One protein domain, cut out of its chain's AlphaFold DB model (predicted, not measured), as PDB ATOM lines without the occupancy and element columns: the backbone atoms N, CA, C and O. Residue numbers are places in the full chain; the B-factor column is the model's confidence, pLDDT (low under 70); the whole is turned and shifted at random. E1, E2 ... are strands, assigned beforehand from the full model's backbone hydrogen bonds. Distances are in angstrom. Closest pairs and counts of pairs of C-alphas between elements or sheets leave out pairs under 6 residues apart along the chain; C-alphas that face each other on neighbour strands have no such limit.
ATOM      1  N   SER A  53      13.934 -26.264  32.474       83.81
ATOM      2  CA  SER A  53      14.459 -25.177  33.287       83.81
ATOM      3  C   SER A  53      15.942 -25.407  33.505       83.81
ATOM      4  O   SER A  53      16.390 -26.522  33.776       83.81
ATOM      5  N   VAL A  54      16.724 -24.349  33.328       81.44
ATOM      6  CA  VAL A  54      18.163 -24.382  33.564       81.44
ATOM      7  C   VAL A  54      18.557 -23.208  34.435       81.44
ATOM      8  O   VAL A  54      18.038 -22.098  34.292       81.44
ATOM      9  N   SER A  55      19.481 -23.456  35.354       82.38
ATOM     10  CA  SER A  55      20.031 -22.435  36.228       82.38
ATOM     11  C   SER A  55      21.537 -22.592  36.353       82.38
ATOM     12  O   SER A  55      22.075 -23.698  36.344       82.38
ATOM     13  N   ILE A  56      22.217 -21.458  36.457       81.12
ATOM     14  CA  ILE A  56      23.642 -21.387  36.749       81.12
ATOM     15  C   ILE A  56      23.859 -20.381  37.867       81.12
ATOM     16  O   ILE A  56      23.216 -19.327  37.922       81.12
ATOM     17  N   GLN A  57      24.797 -20.701  38.750       78.56
ATOM     18  CA  GLN A  57      25.319 -19.735  39.701       78.56
ATOM     19  C   GLN A  57      26.479 -18.987  39.048       78.56
ATOM     20  O   GLN A  57      27.442 -19.597  38.575       78.56
ATOM     21  N   CYS A  58      26.367 -17.669  38.996       76.25
ATOM     22  CA  CYS A  58      27.415 -16.789  38.512       76.25
ATOM     23  C   CYS A  58      28.486 -16.585  39.590       76.25
ATOM     24  O   CYS A  58      28.239 -16.754  40.784       76.25
ATOM     25  N   SER A  59      29.684 -16.174  39.176       64.12
ATOM     26  CA  SER A  59      30.823 -15.923  40.071       64.12
ATOM     27  C   SER A  59      30.585 -14.777  41.057       64.12
ATOM     28  O   SER A  59      31.188 -14.748  42.123       64.12
ATOM     29  N   ASN A  60      29.666 -13.864  40.741       57.00
ATOM     30  CA  ASN A  60      29.219 -12.790  41.630       57.00
ATOM     31  C   ASN A  60      28.163 -13.246  42.664       57.00
ATOM     32  O   ASN A  60      27.519 -12.409  43.291       57.00
ATOM     33  N   GLY A  61      27.911 -14.555  42.784       64.94
ATOM     34  CA  GLY A  61      26.921 -15.135  43.695       64.94
ATOM     35  C   GLY A  61      25.470 -15.054  43.208       64.94
ATOM     36  O   GLY A  61      24.604 -15.719  43.775       64.94
ATOM     37  N   THR A  62      25.183 -14.301  42.140       73.81
ATOM     38  CA  THR A  62      23.830 -14.227  41.568       73.81
ATOM     39  C   THR A  62      23.478 -15.505  40.813       73.81
ATOM     40  O   THR A  62      24.337 -16.144  40.207       73.81
ATOM     41  N   THR A  63      22.200 -15.877  40.824       78.19
ATOM     42  CA  THR A  63      21.703 -17.027  40.065       78.19
ATOM     43  C   THR A  63      21.001 -16.536  38.811       78.19
ATOM     44  O   THR A  63      20.085 -15.714  38.880       78.19
ATOM     45  N   ARG A  64      21.405 -17.060  37.655       81.00
ATOM     46  CA  ARG A  64      20.666 -16.888  36.403       81.00
ATOM     47  C   ARG A  64      19.893 -18.158  36.146       81.00
ATOM     48  O   ARG A  64      20.453 -19.246  36.186       81.00
ATOM     49  N   SER A  65      18.602 -18.011  35.911       84.56
ATOM     50  CA  SER A  65      17.736 -19.116  35.537       84.56
ATOM     51  C   SER A  65      16.837 -18.682  34.399       84.56
ATOM     52  O   SER A  65      16.490 -17.505  34.278       84.56
ATOM     53  N   CYS A  66      16.505 -19.631  33.541       82.25
ATOM     54  CA  CYS A  66      15.478 -19.452  32.540       82.25
ATOM     55  C   CYS A  66      14.704 -20.756  32.373       82.25
ATOM     56  O   CYS A  66      15.220 -21.844  32.649       82.25
ATOM     57  N   SER A  67      13.463 -20.618  31.919       85.19
ATOM     58  CA  SER A  67      12.609 -21.737  31.548       85.19
ATOM     59  C   SER A  67      12.264 -21.619  30.072       85.19
ATOM     60  O   SER A  67      11.987 -20.524  29.577       85.19
ATOM     61  N   GLY A  68      12.325 -22.741  29.370       80.56
ATOM     62  CA  GLY A  68      11.985 -22.869  27.963       80.56
ATOM     63  C   GLY A  68      11.006 -24.011  27.741       80.56
ATOM     64  O   GLY A  68      10.675 -24.746  28.668       80.56
ATOM     65  N   SER A  69      10.573 -24.162  26.497       80.69
ATOM     66  CA  SER A  69       9.657 -25.219  26.068       80.69
ATOM     67  C   SER A  69      10.295 -25.988  24.915       80.69
ATOM     68  O   SER A  69      11.287 -25.543  24.333       80.69
ATOM     69  N   SER A  70       9.759 -27.154  24.565       78.12
ATOM     70  CA  SER A  70      10.289 -27.967  23.454       78.12
ATOM     71  C   SER A  70      11.753 -28.430  23.641       78.12
ATOM     72  O   SER A  70      12.439 -28.698  22.659       78.12
ATOM     73  N   GLY A  71      12.257 -28.509  24.881       67.81
ATOM     74  CA  GLY A  71      13.642 -28.887  25.190       67.81
ATOM     75  C   GLY A  71      14.686 -27.827  24.813       67.81
ATOM     76  O   GLY A  71      15.882 -28.113  24.822       67.81
ATOM     77  N   ALA A  72      14.262 -26.602  24.487       79.25
ATOM     78  CA  ALA A  72      15.129 -25.524  24.020       79.25
ATOM     79  C   ALA A  72      15.831 -24.781  25.171       79.25
ATOM     80  O   ALA A  72      15.779 -23.552  25.229       79.25
ATOM     81  N   CYS A  73      16.481 -25.516  26.077       80.56
ATOM     82  CA  CYS A  73      17.278 -24.954  27.164       80.56
ATOM     83  C   CYS A  73      18.718 -25.455  27.102       80.56
ATOM     84  O   CYS A  73      18.968 -26.656  27.031       80.56
ATOM     85  N   SER A  74      19.673 -24.540  27.213       80.81
ATOM     86  CA  SER A  74      21.088 -24.869  27.366       80.81
ATOM     87  C   SER A  74      21.714 -24.009  28.451       80.81
ATOM     88  O   SER A  74      21.472 -22.805  28.506       80.81
ATOM     89  N   ALA A  75      22.550 -24.615  29.286       77.25
ATOM     90  CA  ALA A  75      23.356 -23.919  30.279       77.25
ATOM     91  C   ALA A  75      24.835 -24.242  30.080       77.25
ATOM     92  O   ALA A  75      25.201 -25.383  29.799       77.25
ATOM     93  N   SER A  76      25.679 -23.226  30.234       78.88
ATOM     94  CA  SER A  76      27.135 -23.376  30.276       78.88
ATOM     95  C   SER A  76      27.627 -23.611  31.710       78.88
ATOM     96  O   SER A  76      26.847 -23.578  32.661       78.88
ATOM     97  N   ALA A  77      28.937 -23.823  31.880       68.25
ATOM     98  CA  ALA A  77      29.555 -23.965  33.196       68.25
ATOM     99  C   ALA A  77      29.257 -22.766  34.122       68.25
ATOM    100  O   ALA A  77      29.177 -21.616  33.680       68.25
ATOM    101  N   SER A  78      29.114 -23.042  35.418       63.56
ATOM    102  CA  SER A  78      28.936 -22.037  36.470       63.56
ATOM    103  C   SER A  78      30.115 -21.054  36.536       63.56
ATOM    104  O   SER A  78      31.230 -21.353  36.112       63.56
ATOM    105  N   GLY A  79      29.869 -19.850  37.059       59.69
ATOM    106  CA  GLY A  79      30.858 -18.773  37.147       59.69
ATOM    107  C   GLY A  79      30.682 -17.710  36.061       59.69
ATOM    108  O   GLY A  79      30.202 -16.617  36.354       59.69
ATOM    109  N   SER A  80      31.050 -18.026  34.819       63.38
ATOM    110  CA  SER A  80      31.041 -17.095  33.671       63.38
ATOM    111  C   SER A  80      30.168 -17.545  32.494       63.38
ATOM    112  O   SER A  80      30.219 -16.951  31.418       63.38
ATOM    113  N   GLY A  81      29.389 -18.611  32.677       74.44
ATOM    114  CA  GLY A  81      28.549 -19.176  31.631       74.44
ATOM    115  C   GLY A  81      27.309 -18.350  31.293       74.44
ATOM    116  O   GLY A  81      27.043 -17.283  31.841       74.44
ATOM    117  N   SER A  82      26.495 -18.886  30.396       78.75
ATOM    118  CA  SER A  82      25.176 -18.360  30.068       78.75
ATOM    119  C   SER A  82      24.115 -19.444  30.160       78.75
ATOM    120  O   SER A  82      24.405 -20.640  30.049       78.75
ATOM    121  N   VAL A  83      22.880 -19.004  30.373       82.50
ATOM    122  CA  VAL A  83      21.681 -19.807  30.161       82.50
ATOM    123  C   VAL A  83      20.985 -19.305  28.906       82.50
ATOM    124  O   VAL A  83      20.855 -18.101  28.708       82.50
ATOM    125  N   THR A  84      20.534 -20.209  28.053       82.12
ATOM    126  CA  THR A  84      19.746 -19.884  26.865       82.12
ATOM    127  C   THR A  84      18.471 -20.695  26.907       82.12
ATOM    128  O   THR A  84      18.539 -21.917  27.006       82.12
ATOM    129  N   CYS A  85      17.326 -20.023  26.818       86.94
ATOM    130  CA  CYS A  85      16.016 -20.658  26.745       86.94
ATOM    131  C   CYS A  85      15.225 -20.071  25.579       86.94
ATOM    132  O   CYS A  85      15.142 -18.851  25.454       86.94
ATOM    133  N   ASN A  86      14.644 -20.916  24.722       84.56
ATOM    134  CA  ASN A  86      13.839 -20.491  23.565       84.56
ATOM    135  C   ASN A  86      14.544 -19.430  22.681       84.56
ATOM    136  O   ASN A  86      13.915 -18.500  22.183       84.56
ATOM    137  N   GLY A  87      15.870 -19.531  22.525       76.50
ATOM    138  CA  GLY A  87      16.684 -18.574  21.760       76.50
ATOM    139  C   GLY A  87      17.046 -17.276  22.495       76.50
ATOM    140  O   GLY A  87      17.829 -16.486  21.974       76.50
ATOM    141  N   VAL A  88      16.541 -17.061  23.713       74.62
ATOM    142  CA  VAL A  88      16.910 -15.925  24.567       74.62
ATOM    143  C   VAL A  88      18.068 -16.324  25.472       74.62
ATOM    144  O   VAL A  88      17.925 -17.195  26.328       74.62
ATOM    145  N   THR A  89      19.212 -15.666  25.297       77.62
ATOM    146  CA  THR A  89      20.414 -15.904  26.104       77.62
ATOM    147  C   THR A  89      20.523 -14.884  27.230       77.62
ATOM    148  O   THR A  89      20.577 -13.680  26.997       77.62
ATOM    149  N   SER A  90      20.604 -15.384  28.458       75.50
ATOM    150  CA  SER A  90      20.948 -14.638  29.660       75.50
ATOM    151  C   SER A  90      22.328 -15.081  30.133       75.50
ATOM    152  O   SER A  90      22.509 -16.175  30.669       75.50
ATOM    153  N   SER A  91      23.330 -14.241  29.910       77.31
ATOM    154  CA  SER A  91      24.687 -14.529  30.363       77.31
ATOM    155  C   SER A  91      24.845 -14.150  31.830       77.31
ATOM    156  O   SER A  91      24.357 -13.102  32.267       77.31
ATOM    157  N   CYS A  92      25.593 -14.950  32.593       70.56
ATOM    158  CA  CYS A  92      26.350 -14.356  33.681       70.56
ATOM    159  C   CYS A  92      27.202 -13.282  33.019       70.56
ATOM    160  O   CYS A  92      27.999 -13.588  32.131       70.56
TER     161      CYS A  92
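What this domain is: This is residues 53 to 92 of the 149 residues of an uncharacterized protein of Stigmatella aurantiaca (strain DW4/3-1) (UniProt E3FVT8). This is a small sandwich: the two-strand hairpin E1 and E2 covers one side of a three-strand sheet, E3, E4 and E5, with the strands of both sheets running nearly along one long axis. The chain crosses from the one sheet to the other once, in the link between E2 and E3, at one end of the rod, and loops at both ends make up the rest of its length. The printed part has 40 residues, with no named helix and five named strands in the order E1, E2, E3, E4, E5; the class is all strand. Both sheets are antiparallel, in the orders E1 - E2 and E3 - E4 - E5. The whole is compact, with a radius of gyration of the C-alphas of 9.3 A, and spans 30 by 13 by 11 A.

How they stand to each other: E1, residues 53 to 57, and E2, residues 63 to 68, form an antiparallel hairpin at 166 degrees, with N 54 and O 66 within hydrogen-bond range at 3.0 A and N 56 and O 64 at 2.8 A. E3, residues 73 to 75, E4, residues 82 to 85, and E5, residues 88 to 91, form a meander, each strand the antiparallel neighbour of the one before. E3 and E4 are a hairpin at 175 degrees, with N 84 and O 74 at 2.8 A. E4 and E5 are a hairpin at 163 degrees, with N 90 and O 83 at 2.7 A. E4 is the inner strand, and E3 and E5 are edge strands. The two sheets form a sandwich, two sheets face to face, with best planes 16 degrees apart and the parts that face each other 7.3 A centre to centre. Between them, the closest C-alphas of E2 and E4 are those of Gly 68 and Cys 85, 4.8 A apart, and the closest of E1 and E3 are those of Val 54 and Ala 75, 6.2 A apart. E1 and E5 are apart.

Where its parts are: E1 begins at C-alpha 53, at (14.459, -25.177, 33.287), and is 13.7 A long from first to last C-alpha. E2, the longest strand, measures 16.6 A and ends at C-alpha 68, at (11.985, -22.869, 27.963). E3 is 6.9 A long, E4 10.0 A and E5 9.8 A; E5 ends at C-alpha 91, at (24.687, -14.529, 30.363).

The domain as a whole: The two C-alphas farthest apart, those of Asn 60 and Ser 70, are 30.3 A apart. The printed part has no cut. The links E1 to E2, E2 to E3 and E4 to E5 are tight, and E3 to E4, with 6 residues, is short. The mean pLDDT of the printed part is 76.4, and residues 59 to 61, residue 71 and residues 77 to 80 are under 70.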